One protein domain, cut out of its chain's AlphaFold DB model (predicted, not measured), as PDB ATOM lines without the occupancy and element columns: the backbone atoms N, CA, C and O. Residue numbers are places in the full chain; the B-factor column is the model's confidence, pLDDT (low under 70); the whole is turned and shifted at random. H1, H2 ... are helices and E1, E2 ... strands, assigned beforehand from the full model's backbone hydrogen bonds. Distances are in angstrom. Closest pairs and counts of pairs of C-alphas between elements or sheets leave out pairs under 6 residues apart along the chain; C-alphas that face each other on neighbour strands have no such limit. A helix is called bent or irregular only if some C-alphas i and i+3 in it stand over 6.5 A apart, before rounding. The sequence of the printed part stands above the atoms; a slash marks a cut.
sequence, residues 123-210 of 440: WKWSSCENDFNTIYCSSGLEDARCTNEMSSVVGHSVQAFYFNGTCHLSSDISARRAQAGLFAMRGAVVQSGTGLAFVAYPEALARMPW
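Overview. This is residues 123 to 210 of the 440 residues of an uncharacterized protein of Bursaphelenchus xylophilus (UniProt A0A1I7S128). A small hairpin, E1 and E2, lies between two helices that are apart from each other: H2 packs closely on it, and H3 meets it more lightly with residues 174 to 179. H4 lies roughly end to end with H2, the short H1 sits by the place where these two come near, and the unnamed residues 127 to 139 loop out to one side and come back near the middle. The printed part has 88 residues with four named helices and two named strands, in the order H1, H2, E1, E2, H3, H4; the sheet, in the order E1 - E2, is antiparallel, and the class is mostly helix. The whole is compact, with a radius of gyration of the C-alphas of 13.9 A and spans of 42 by 35 by 24 A.

Arrangement. Start with H1, residues 123 to 126, and go on to H2, residues 140 to 154; they are close but not clearly touching, the closest C-alphas, of Ser 126 and Leu 141, being 6.8 A apart. Next look at E1, residues 160 to 163, and E2, residues 166 to 169, an antiparallel hairpin at 145 degrees, where N 161 and O 168 are 2.9 A apart and N 163 and O 166 3.0 A, both within hydrogen-bond range. The closest C-alphas of H2 and E1 are those of Asp 143 and Phe 161, 4.3 A apart. For H3, residues 173 to 186, the closest C-alphas to E2 are those of Ala 175 and His 168, 6.9 A apart; H2 and H3 are apart. H4, residues 194 to 206, touches H1, with the closest C-alphas, of Ala 206 and Ser 126, 6.1 A apart. H2 and H4 are close but not clearly touching, 7.2 A between the closest C-alphas, of Leu 141 and Ala 206, at a shallow tilt of 28 degrees, the same way. H3 and H4 are apart. In H2 every O i to N i+4 pair is within hydrogen-bond range, in H3 9 of 10 and in H4 7 of 9; H1 is too short for such a pair.

Along the chain. Find C-alpha 123 at (174.280, 86.295, 126.488), where H1 begins; it ends at residue 126, 5.0 A on. From C-alpha 140 at (176.773, 93.296, 116.201), H2 runs 20.8 A to residue 154. E1, 160 to 163, is 9.7 A long, E2, 166 to 169, 10.1 A, and H3, 173 to 186, 19.8 A. H4, 194 to 206, runs 17.8 A to C-alpha 206 at (176.673, 84.689, 118.266); it is neither bent nor irregular, but only just: C-alphas 198 and 201 are 6.5 A apart.

Size, cuts and confidence. The two C-alphas farthest apart are those of Gly 155 and Gly 193, 43.0 A. The printed part has no cut, and the link from H1 to H2, 13 residues, is long. The mean pLDDT of the printed part is 83.3; look for values under 70 at residues 184 to 192, of which 184 to 186 belong to H3.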
ATOM      1  N   TRP A 123     174.603  84.866 126.511       86.38
ATOM      2  CA  TRP A 123     174.280  86.295 126.488       86.38
ATOM      3  C   TRP A 123     175.364  87.180 127.130       86.38
ATOM      4  O   TRP A 123     175.467  88.357 126.792       86.38
ATOM      5  N   LYS A 124     176.227  86.616 127.991       89.50
ATOM      6  CA  LYS A 124     177.312  87.355 128.657       89.50
ATOM      7  C   LYS A 124     178.344  87.944 127.692       89.50
ATOM      8  O   LYS A 124     178.916  88.978 128.000       89.50
ATOM      9  N   TRP A 125     178.614  87.313 126.548       88.50
ATOM     10  CA  TRP A 125     179.543  87.872 125.550       88.50
ATOM     11  C   TRP A 125     178.851  88.411 124.302       88.50
ATOM     12  O   TRP A 125     179.512  89.076 123.514       88.50
ATOM     13  N   SER A 126     177.560  88.135 124.099       85.75
ATOM     14  CA  SER A 126     176.825  88.599 122.916       85.75
ATOM     15  C   SER A 126     176.005  89.874 123.136       85.75
ATOM     16  O   SER A 126     175.506  90.435 122.161       85.75
ATOM     17  N   SER A 127     175.859  90.345 124.378       85.88
ATOM     18  CA  SER A 127     175.112  91.566 124.708       85.88
ATOM     19  C   SER A 127     175.966  92.605 125.432       85.88
ATOM     20  O   SER A 127     176.838  92.280 126.247       85.88
ATOM     21  N   CYS A 128     175.672  93.877 125.165       87.12
ATOM     22  CA  CYS A 128     176.236  95.007 125.878       87.12
ATOM     23  C   CYS A 128     175.476  95.372 127.168       87.12
ATOM     24  O   CYS A 128     175.973  96.193 127.936       87.12
ATOM     25  N   GLU A 129     174.388  94.681 127.511       86.19
ATOM     26  CA  GLU A 129     173.542  94.941 128.691       86.19
ATOM     27  C   GLU A 129     173.996  94.192 129.961       86.19
ATOM     28  O   GLU A 129     173.195  93.649 130.716       86.19
ATOM     29  N   ASN A 130     175.305  94.132 130.208       88.75
ATOM     30  CA  ASN A 130     175.868  93.515 131.410       88.75
ATOM     31  C   ASN A 130     176.455  94.577 132.347       88.75
ATOM     32  O   ASN A 130     177.010  95.572 131.883       88.75
ATOM     33  N   ASP A 131     176.484  94.296 133.651       90.06
ATOM     34  CA  ASP A 131     177.052  95.196 134.670       90.06
ATOM     35  C   ASP A 131     178.538  95.533 134.446       90.06
ATOM     36  O   ASP A 131     179.026  96.580 134.869       90.06
ATOM     37  N   PHE A 132     179.288  94.640 133.791       89.00
ATOM     38  CA  PHE A 132     180.711  94.840 133.493       89.00
ATOM     39  C   PHE A 132     180.965  95.612 132.192       89.00
ATOM     40  O   PHE A 132     182.122  95.911 131.871       89.00
ATOM     41  N   ASN A 133     179.921  95.908 131.416       88.25
ATOM     42  CA  ASN A 133     180.070  96.619 130.160       88.25
ATOM     43  C   ASN A 133     180.271  98.115 130.386       88.25
ATOM     44  O   ASN A 133     179.908  98.707 131.395       88.25
ATOM     45  N   THR A 134     180.918  98.737 129.407       85.44
ATOM     46  CA  THR A 134     181.171 100.183 129.398       85.44
ATOM     47  C   THR A 134     180.394 100.809 128.250       85.44
ATOM     48  O   THR A 134     180.049 100.101 127.309       85.44
ATOM     49  N   ILE A 135     180.242 102.137 128.240       80.94
ATOM     50  CA  ILE A 135     179.607 102.895 127.136       80.94
ATOM     51  C   ILE A 135     180.234 102.655 125.748       80.94
ATOM     52  O   ILE A 135     179.679 103.022 124.722       80.94
ATOM     53  N   TYR A 136     181.423 102.054 125.723       77.88
ATOM     54  CA  TYR A 136     182.181 101.703 124.527       77.88
ATOM     55  C   TYR A 136     181.885 100.286 124.018       77.88
ATOM     56  O   TYR A 136     182.580  99.808 123.124       77.88
ATOM     57  N   CYS A 137     180.984  99.550 124.666       81.38
ATOM     58  CA  CYS A 137     180.607  98.227 124.203       81.38
ATOM     59  C   CYS A 137     179.870  98.347 122.864       81.38
ATOM     60  O   CYS A 137     179.088  99.272 122.658       81.38
ATOM     61  N   SER A 138     180.154  97.423 121.953       81.00
ATOM     62  CA  SER A 138     179.435  97.268 120.693       81.00
ATOM     63  C   SER A 138     179.190  95.786 120.485       81.00
ATOM     64  O   SER A 138     180.124  94.989 120.607       81.00
ATOM     65  N   SER A 139     177.940  95.444 120.195       83.69
ATOM     66  CA  SER A 139     177.511  94.100 119.835       83.69
ATOM     67  C   SER A 139     176.886  94.161 118.453       83.69
ATOM     68  O   SER A 139     175.913  94.882 118.228       83.69
ATOM     69  N   GLY A 140     177.399  93.359 117.520       81.44
ATOM     70  CA  GLY A 140     176.773  93.296 116.201       81.44
ATOM     71  C   GLY A 140     175.435  92.559 116.213       81.44
ATOM     72  O   GLY A 140     174.671  92.679 115.258       81.44
ATOM     73  N   LEU A 141     175.134  91.801 117.273       84.62
ATOM     74  CA  LEU A 141     173.814  91.204 117.460       84.62
ATOM     75  C   LEU A 141     172.775  92.278 117.808       84.62
ATOM     76  O   LEU A 141     171.664  92.241 117.284       84.62
ATOM     77  N   GLU A 142     173.137  93.236 118.660       86.69
ATOM     78  CA  GLU A 142     172.270  94.363 119.019       86.69
ATOM     79  C   GLU A 142     172.093  95.324 117.839       86.69
ATOM     80  O   GLU A 142     170.965  95.717 117.549       86.69
ATOM     81  N   ASP A 143     173.154  95.590 117.066       87.31
ATOM     82  CA  ASP A 143     173.054  96.352 115.812       87.31
ATOM     83  C   ASP A 143     172.061  95.705 114.826       87.31
ATOM     84  O   ASP A 143     171.226  96.385 114.218       87.31
ATOM     85  N   ALA A 144     172.102  94.374 114.697       86.38
ATOM     86  CA  ALA A 144     171.173  93.628 113.852       86.38
ATOM     87  C   ALA A 144     169.726  93.682 114.376       86.38
ATOM     88  O   ALA A 144     168.794  93.812 113.580       86.38
ATOM     89  N   ARG A 145     169.518  93.627 115.702       88.44
ATOM     90  CA  ARG A 145     168.186  93.799 116.311       88.44
ATOM     91  C   ARG A 145     167.637  95.201 116.062       88.44
ATOM     92  O   ARG A 145     166.539  95.308 115.526       88.44
ATOM     93  N   CYS A 146     168.426  96.245 116.323       89.62
ATOM     94  CA  CYS A 146     168.039  97.633 116.053       89.62
ATOM     95  C   CYS A 146     167.673  97.852 114.579       89.62
ATOM     96  O   CYS A 146     166.699  98.536 114.268       89.62
ATOM     97  N   THR A 147     168.441  97.261 113.661       90.25
ATOM     98  CA  THR A 147     168.175  97.324 112.214       90.25
ATOM     99  C   THR A 147     166.815  96.710 111.873       90.25
ATOM    100  O   THR A 147     166.035  97.317 111.136       90.25
ATOM    101  N   ASN A 148     166.498  95.540 112.432       90.06
ATOM    102  CA  ASN A 148     165.223  94.861 112.193       90.06
ATOM    103  C   ASN A 148     164.033  95.605 112.820       90.06
ATOM    104  O   ASN A 148     162.999  95.756 112.171       90.06
ATOM    105  N   GLU A 149     164.182  96.098 114.052       90.38
ATOM    106  CA  GLU A 149     163.148  96.864 114.758       90.38
ATOM    107  C   GLU A 149     162.852  98.193 114.061       90.38
ATOM    108  O   GLU A 149     161.697  98.523 113.814       90.38
ATOM    109  N   MET A 150     163.876  98.944 113.656       88.62
ATOM    110  CA  MET A 150     163.656 100.214 112.967       88.62
ATOM    111  C   MET A 150     163.094 100.002 111.553       88.62
ATOM    112  O   MET A 150     162.238 100.761 111.106       88.62
ATOM    113  N   SER A 151     163.515  98.944 110.851       89.81
ATOM    114  CA  SER A 151     162.974  98.627 109.520       89.81
ATOM    115  C   SER A 151     161.487  98.270 109.561       89.81
ATOM    116  O   SER A 151     160.755  98.608 108.630       89.81
ATOM    117  N   SER A 152     161.017  97.624 110.636       87.94
ATOM    118  CA  SER A 152     159.592  97.315 110.800       87.94
ATOM    119  C   SER A 152     158.760  98.563 111.113       87.94
ATOM    120  O   SER A 152     157.650  98.688 110.600       87.94
ATOM    121  N   VAL A 153     159.309  99.517 111.873       87.62
ATOM    122  CA  VAL A 153     158.645 100.791 112.202       87.62
ATOM    123  C   VAL A 153     158.543 101.714 110.986       87.62
ATOM    124  O   VAL A 153     157.502 102.328 110.765       87.62
ATOM    125  N   VAL A 154     159.609 101.827 110.190       85.69
ATOM    126  CA  VAL A 154     159.674 102.777 109.062       85.69
ATOM    127  C   VAL A 154     159.107 102.172 107.760       85.69
ATOM    128  O   VAL A 154     158.857 102.884 106.787       85.69
ATOM    129  N   GLY A 155     158.869 100.857 107.716       86.56
ATOM    130  CA  GLY A 155     158.251 100.174 106.572       86.56
ATOM    131  C   GLY A 155     159.171  99.986 105.357       86.56
ATOM    132  O   GLY A 155     158.703  99.603 104.288       86.56
ATOM    133  N   HIS A 156     160.474 100.240 105.501       86.94
ATOM    134  CA  HIS A 156     161.505  99.933 104.506       86.94
ATOM    135  C   HIS A 156     162.824  99.570 105.196       86.94
ATOM    136  O   HIS A 156     163.029  99.879 106.368       86.94
ATOM    137  N   SER A 157     163.734  98.913 104.471       87.75
ATOM    138  CA  SER A 157     165.028  98.502 105.020       87.75
ATOM    139  C   SER A 157     165.887  99.716 105.378       87.75
ATOM    140  O   SER A 157     166.310 100.460 104.490       87.75
ATOM    141  N   VAL A 158     166.192  99.876 106.662       89.38
ATOM    142  CA  VAL A 158     167.095 100.912 107.177       89.38
ATOM    143  C   VAL A 158     168.239 100.269 107.943       89.38
ATOM    144  O   VAL A 158     168.064  99.232 108.570       89.38
ATOM    145  N   GLN A 159     169.416 100.890 107.913       89.44
ATOM    146  CA  GLN A 159     170.535 100.483 108.761       89.44
ATOM    147  C   GLN A 159     170.500 101.268 110.070       89.44
ATOM    148  O   GLN A 159     170.459 102.502 110.054       89.44
ATOM    149  N   ALA A 160     170.556 100.556 111.190       88.62
ATOM    150  CA  ALA A 160     170.634 101.133 112.524       88.62
ATOM    151  C   ALA A 160     171.742 100.443 113.329       88.62
ATOM    152  O   ALA A 160     172.192  99.353 112.986       88.62
ATOM    153  N   PHE A 161     172.195 101.100 114.387       87.69
ATOM    154  CA  PHE A 161     173.203 100.576 115.300       87.69
ATOM    155  C   PHE A 161     172.789 100.853 116.744       87.69
ATOM    156  O   PHE A 161     172.070 101.816 117.028       87.69
ATOM    157  N   TYR A 162     173.233  99.997 117.653       86.50
ATOM    158  CA  TYR A 162     173.016 100.136 119.081       86.50
ATOM    159  C   TYR A 162     174.154 100.950 119.696       86.50
ATOM    160  O   TYR A 162     175.338 100.658 119.508       86.50
ATOM    161  N   PHE A 163     173.809 101.998 120.441       85.50
ATOM    162  CA  PHE A 163     174.789 102.809 121.150       85.50
ATOM    163  C   PHE A 163     174.192 103.363 122.439       85.50
ATOM    164  O   PHE A 163     173.127 103.970 122.432       85.50
ATOM    165  N   ASN A 164     174.908 103.174 123.551       82.38
ATOM    166  CA  ASN A 164     174.564 103.748 124.855       82.38
ATOM    167  C   ASN A 164     173.132 103.431 125.350       82.38
ATOM    168  O   ASN A 164     172.471 104.293 125.925       82.38
ATOM    169  N   GLY A 165     172.648 102.205 125.131       81.12
ATOM    170  CA  GLY A 165     171.318 101.778 125.587       81.12
ATOM    171  C   GLY A 165     170.170 102.101 124.627       81.12
ATOM    172  O   GLY A 165     169.027 101.767 124.924       81.12
ATOM    173  N   THR A 166     170.446 102.744 123.488       86.06
ATOM    174  CA  THR A 166     169.426 103.176 122.523       86.06
ATOM    175  C   THR A 166     169.795 102.814 121.083       86.06
ATOM    176  O   THR A 166     170.968 102.780 120.708       86.06
ATOM    177  N   CYS A 167     168.784 102.555 120.247       88.38
ATOM    178  CA  CYS A 167     168.967 102.325 118.813       88.38
ATOM    179  C   CYS A 167     169.023 103.658 118.056       88.38
ATOM    180  O   CYS A 167     168.096 104.465 118.135       88.38
ATOM    181  N   HIS A 168     170.080 103.860 117.272       88.62
ATOM    182  CA  HIS A 168     170.264 105.032 116.417       88.62
ATOM    183  C   HIS A 168     170.255 104.630 114.942       88.62
ATOM    184  O   HIS A 168     170.828 103.614 114.549       88.62
ATOM    185  N   LEU A 169     169.629 105.446 114.095       88.50
ATOM    186  CA  LEU A 169     169.715 105.287 112.644       88.50
ATOM    187  C   LEU A 169     171.130 105.618 112.158       88.50
ATOM    188  O   LEU A 169     171.758 106.558 112.635       88.50
ATOM    189  N   SER A 170     171.610 104.913 111.134       85.38
ATOM    190  CA  SER A 170     172.911 105.198 110.503       85.38
ATOM    191  C   SER A 170     172.986 106.610 109.884       85.38
ATOM    192  O   SER A 170     174.078 107.148 109.673       85.38
ATOM    193  N   SER A 171     171.827 107.232 109.623       84.94
ATOM    194  CA  SER A 171     171.691 108.629 109.190       84.94
ATOM    195  C   SER A 171     171.881 109.656 110.315       84.94
ATOM    196  O   SER A 171     172.083 110.832 110.015       84.94
ATOM    197  N   ASP A 172     171.864 109.251 111.589       87.25
ATOM    198  CA  ASP A 172     172.153 110.131 112.722       87.25
ATOM    199  C   ASP A 172     173.661 110.425 112.788       87.25
ATOM    200  O   ASP A 172     174.469 109.693 113.370       87.25
ATOM    201  N   ILE A 173     174.050 111.529 112.145       86.00
ATOM    202  CA  ILE A 173     175.444 111.977 112.052       86.00
ATOM    203  C   ILE A 173     176.027 112.258 113.443       86.00
ATOM    204  O   ILE A 173     177.222 112.043 113.655       86.00
ATOM    205  N   SER A 174     175.208 112.720 114.390       86.94
ATOM    206  CA  SER A 174     175.647 113.091 115.737       86.94
ATOM    207  C   SER A 174     176.048 111.847 116.523       86.94
ATOM    208  O   SER A 174     177.181 111.764 117.005       86.94
ATOM    209  N   ALA A 175     175.162 110.848 116.570       84.06
ATOM    210  CA  ALA A 175     175.426 109.577 117.237       84.06
ATOM    211  C   ALA A 175     176.590 108.825 116.577       84.06
ATOM    212  O   ALA A 175     177.496 108.345 117.260       84.06
ATOM    213  N   ARG A 176     176.641 108.805 115.239       85.25
ATOM    214  CA  ARG A 176     177.716 108.135 114.500       85.25
ATOM    215  C   ARG A 176     179.077 108.799 114.710       85.25
ATOM    216  O   ARG A 176     180.075 108.098 114.853       85.25
ATOM    217  N   ARG A 177     179.153 110.138 114.754       85.00
ATOM    218  CA  ARG A 177     180.405 110.854 115.076       85.00
ATOM    219  C   ARG A 177     180.825 110.638 116.523       85.00
ATOM    220  O   ARG A 177     182.015 110.449 116.760       85.00
ATOM    221  N   ALA A 178     179.879 110.639 117.462       83.50
ATOM    222  CA  ALA A 178     180.164 110.348 118.862       83.50
ATOM    223  C   ALA A 178     180.755 108.938 119.011       83.50
ATOM    224  O   ALA A 178     181.851 108.793 119.544       83.50
ATOM    225  N   GLN A 179     180.100 107.923 118.443       82.56
ATOM    226  CA  GLN A 179     180.560 106.535 118.466       82.56
ATOM    227  C   GLN A 179     181.911 106.357 117.745       82.56
ATOM    228  O   GLN A 179     182.834 105.748 118.288       82.56
ATOM    229  N   ALA A 180     182.073 106.929 116.547       79.62
ATOM    230  CA  ALA A 180     183.317 106.834 115.785       79.62
ATOM    231  C   ALA A 180     184.486 107.546 116.479       79.62
ATOM    232  O   ALA A 180     185.584 106.998 116.521       79.62
ATOM    233  N   GLY A 181     184.264 108.731 117.057       76.94
ATOM    234  CA  GLY A 181     185.275 109.436 117.847       76.94
ATOM    235  C   GLY A 181     185.689 108.632 119.079       76.94
ATOM    236  O   GLY A 181     186.878 108.489 119.364       76.94
ATOM    237  N   LEU A 182     184.711 108.020 119.747       76.88
ATOM    238  CA  LEU A 182     184.917 107.168 120.910       76.88
ATOM    239  C   LEU A 182     185.743 105.907 120.574       76.88
ATOM    240  O   LEU A 182     186.658 105.543 121.318       76.88
ATOM    241  N   PHE A 183     185.481 105.268 119.428       75.00
ATOM    242  CA  PHE A 183     186.264 104.123 118.952       75.00
ATOM    243  C   PHE A 183     187.637 104.512 118.404       75.00
ATOM    244  O   PHE A 183     188.615 103.807 118.663       75.00
ATOM    245  N   ALA A 184     187.746 105.642 117.704       67.62
ATOM    246  CA  ALA A 184     189.011 106.148 117.181       67.62
ATOM    247  C   ALA A 184     190.013 106.448 118.306       67.62
ATOM    248  O   ALA A 184     191.186 106.106 118.177       67.62
ATOM    249  N   MET A 185     189.556 106.985 119.445       61.88
ATOM    250  CA  MET A 185     190.406 107.164 120.630       61.88
ATOM    251  C   MET A 185     190.915 105.837 121.217       61.88
ATOM    252  O   MET A 185     191.973 105.797 121.846       61.88
ATOM    253  N   ARG A 186     190.177 104.735 121.034       60.78
ATOM    254  CA  ARG A 186     190.478 103.437 121.659       60.78
ATOM    255  C   ARG A 186     191.286 102.497 120.753       60.78
ATOM    256  O   ARG A 186     192.000 101.641 121.274       60.78
ATOM    257  N   GLY A 187     191.242 102.709 119.436       53.94
ATOM    258  CA  GLY A 187     191.945 101.921 118.420       53.94
ATOM    259  C   GLY A 187     191.141 100.710 117.930       53.94
ATOM    260  O   GLY A 187     190.364 100.116 118.677       53.94
ATOM    261  N   ALA A 188     191.325 100.344 116.657       50.31
ATOM    262  CA  ALA A 188     190.601  99.245 116.019       50.31
ATOM    263  C   ALA A 188     190.984  97.869 116.594       50.31
ATOM    264  O   ALA A 188     192.153  97.563 116.846       50.31
ATOM    265  N   VAL A 189     189.975  97.014 116.755       53.88
ATOM    266  CA  VAL A 189     190.074  95.685 117.365       53.88
ATOM    267  C   VAL A 189     190.423  94.640 116.296       53.88
ATOM    268  O   VAL A 189     189.624  93.771 115.974       53.88
ATOM    269  N   VAL A 190     191.627  94.708 115.723       48.97
ATOM    270  CA  VAL A 190     192.202  93.533 115.042       48.97
ATOM    271  C   VAL A 190     192.912  92.718 116.117       48.97
ATOM    272  O   VAL A 190     193.991  93.108 116.573       48.97
ATOM    273  N   GLN A 191     192.272  91.651 116.603       61.16
ATOM    274  CA  GLN A 191     192.837  90.798 117.651       61.16
ATOM    275  C   GLN A 191     193.662  89.668 117.031       61.16
ATOM    276  O   GLN A 191     193.179  88.956 116.156       61.16
ATOM    277  N   SER A 192     194.896  89.499 117.504       61.28
ATOM    278  CA  SER A 192     195.733  88.325 117.247       61.28
ATOM    279  C   SER A 192     195.865  87.500 118.533       61.28
ATOM    280  O   SER A 192     195.586  87.985 119.634       61.28
ATOM    281  N   GLY A 193     196.241  86.226 118.404       79.19
ATOM    282  CA  GLY A 193     196.412  85.330 119.551       79.19
ATOM    283  C   GLY A 193     195.095  84.955 120.238       79.19
ATOM    284  O   GLY A 193     194.082  84.710 119.584       79.19
ATOM    285  N   THR A 194     195.101  84.904 121.570       85.81
ATOM    286  CA  THR A 194     193.957  84.451 122.385       85.81
ATOM    287  C   THR A 194     192.720  85.329 122.226       85.81
ATOM    288  O   THR A 194     191.601  84.831 122.303       85.81
ATOM    289  N   GLY A 195     192.898  86.617 121.932       83.88
ATOM    290  CA  GLY A 195     191.791  87.531 121.678       83.88
ATOM    291  C   GLY A 195     190.957  87.158 120.448       83.88
ATOM    292  O   GLY A 195     189.728  87.240 120.461       83.88
ATOM    293  N   LEU A 196     191.603  86.641 119.398       84.69
ATOM    294  CA  LEU A 196     190.889  86.148 118.221       84.69
ATOM    295  C   LEU A 196     189.933  85.011 118.620       84.69
ATOM    296  O   LEU A 196     188.745  85.071 118.316       84.69
ATOM    297  N   ALA A 197     190.429  84.024 119.370       88.44
ATOM    298  CA  ALA A 197     189.671  82.841 119.777       88.44
ATOM    299  C   ALA A 197     188.621  83.074 120.862       88.44
ATOM    300  O   ALA A 197     187.561  82.464 120.796       88.44
ATOM    301  N   PHE A 198     188.888  83.932 121.844       90.75
ATOM    302  CA  PHE A 198     187.992  84.121 122.988       90.75
ATOM    303  C   PHE A 198     187.168  85.412 122.926       90.75
ATOM    304  O   PHE A 198     186.343  85.628 123.804       90.75
ATOM    305  N   VAL A 199     187.352  86.261 121.910       87.50
ATOM    306  CA  VAL A 199     186.555  87.489 121.735       87.50
ATOM    307  C   VAL A 199     185.947  87.560 120.338       87.50
ATOM    308  O   VAL A 199     184.730  87.591 120.200       87.50
ATOM    309  N   ALA A 200     186.773  87.538 119.289       85.19
ATOM    310  CA  ALA A 200     186.282  87.753 117.926       85.19
ATOM    311  C   ALA A 200     185.476  86.561 117.374       85.19
ATOM    312  O   ALA A 200     184.424  86.765 116.770       85.19
ATOM    313  N   TYR A 201     185.929  85.322 117.596       89.19
ATOM    314  CA  TYR A 201     185.180  84.132 117.180       89.19
ATOM    315  C   TYR A 201     183.822  84.010 117.896       89.19
ATOM    316  O   TYR A 201     182.823  83.867 117.195       89.19
ATOM    317  N   PRO A 202     183.719  84.115 119.236       90.75
ATOM    318  CA  PRO A 202     182.431  84.035 119.930       90.75
ATOM    319  C   PRO A 202     181.440  85.111 119.480       90.75
ATOM    320  O   PRO A 202     180.262  84.809 119.301       90.75
ATOM    321  N   GLU A 203     181.919  86.331 119.216       87.06
ATOM    322  CA  GLU A 203     181.105  87.417 118.654       87.06
ATOM    323  C   GLU A 203     180.571  87.073 117.254       87.06
ATOM    324  O   GLU A 203     179.401  87.308 116.950       87.06
ATOM    325  N   ALA A 204     181.394  86.467 116.394       87.88
ATOM    326  CA  ALA A 204     180.947  86.016 115.077       87.88
ATOM    327  C   ALA A 204     179.939  84.856 115.172       87.88
ATOM    328  O   ALA A 204     178.925  84.851 114.471       87.88
ATOM    329  N   LEU A 205     180.186  83.888 116.060       91.56
ATOM    330  CA  LEU A 205     179.322  82.721 116.276       91.56
ATOM    331  C   LEU A 205     177.965  83.108 116.874       91.56
ATOM    332  O   LEU A 205     176.956  82.481 116.553       91.56
ATOM    333  N   ALA A 206     177.910  84.167 117.687       89.25
ATOM    334  CA  ALA A 206     176.673  84.689 118.266       89.25
ATOM    335  C   ALA A 206     175.656  85.158 117.210       89.25
ATOM    336  O   ALA A 206     174.455  85.146 117.474       89.25
ATOM    337  N   ARG A 207     176.127  85.538 116.015       87.00
ATOM    338  CA  ARG A 207     175.294  86.022 114.901       87.00
ATOM    339  C   ARG A 207     174.791  84.901 113.990       87.00
ATOM    340  O   ARG A 207     173.943  85.144 113.136       87.00
ATOM    341  N   MET A 208     175.317  83.686 114.139       89.69
ATOM    342  CA  MET A 208     174.894  82.540 113.338       89.69
ATOM    343  C   MET A 208     173.572  81.957 113.859       89.69
ATOM    344  O   MET A 208     173.317  81.981 115.069       89.69
ATOM    345  N   PRO A 209     172.734  81.373 112.981       89.50
ATOM    346  CA  PRO A 209     171.600  80.576 113.431       89.50
ATOM    347  C   PRO A 209     172.101  79.414 114.293       89.50
ATOM    348  O   PRO A 209     173.141  78.821 114.006       89.50
ATOM    349  N   TRP A 210     171.366  79.096 115.361       90.38
ATOM    350  CA  TRP A 210     171.770  78.094 116.357       90.38
ATOM    351  C   TRP A 210     173.141  78.388 116.996       90.38
ATOM    352  O   TRP A 210     173.941  77.480 117.224       90.38
TER     353      TRP A 210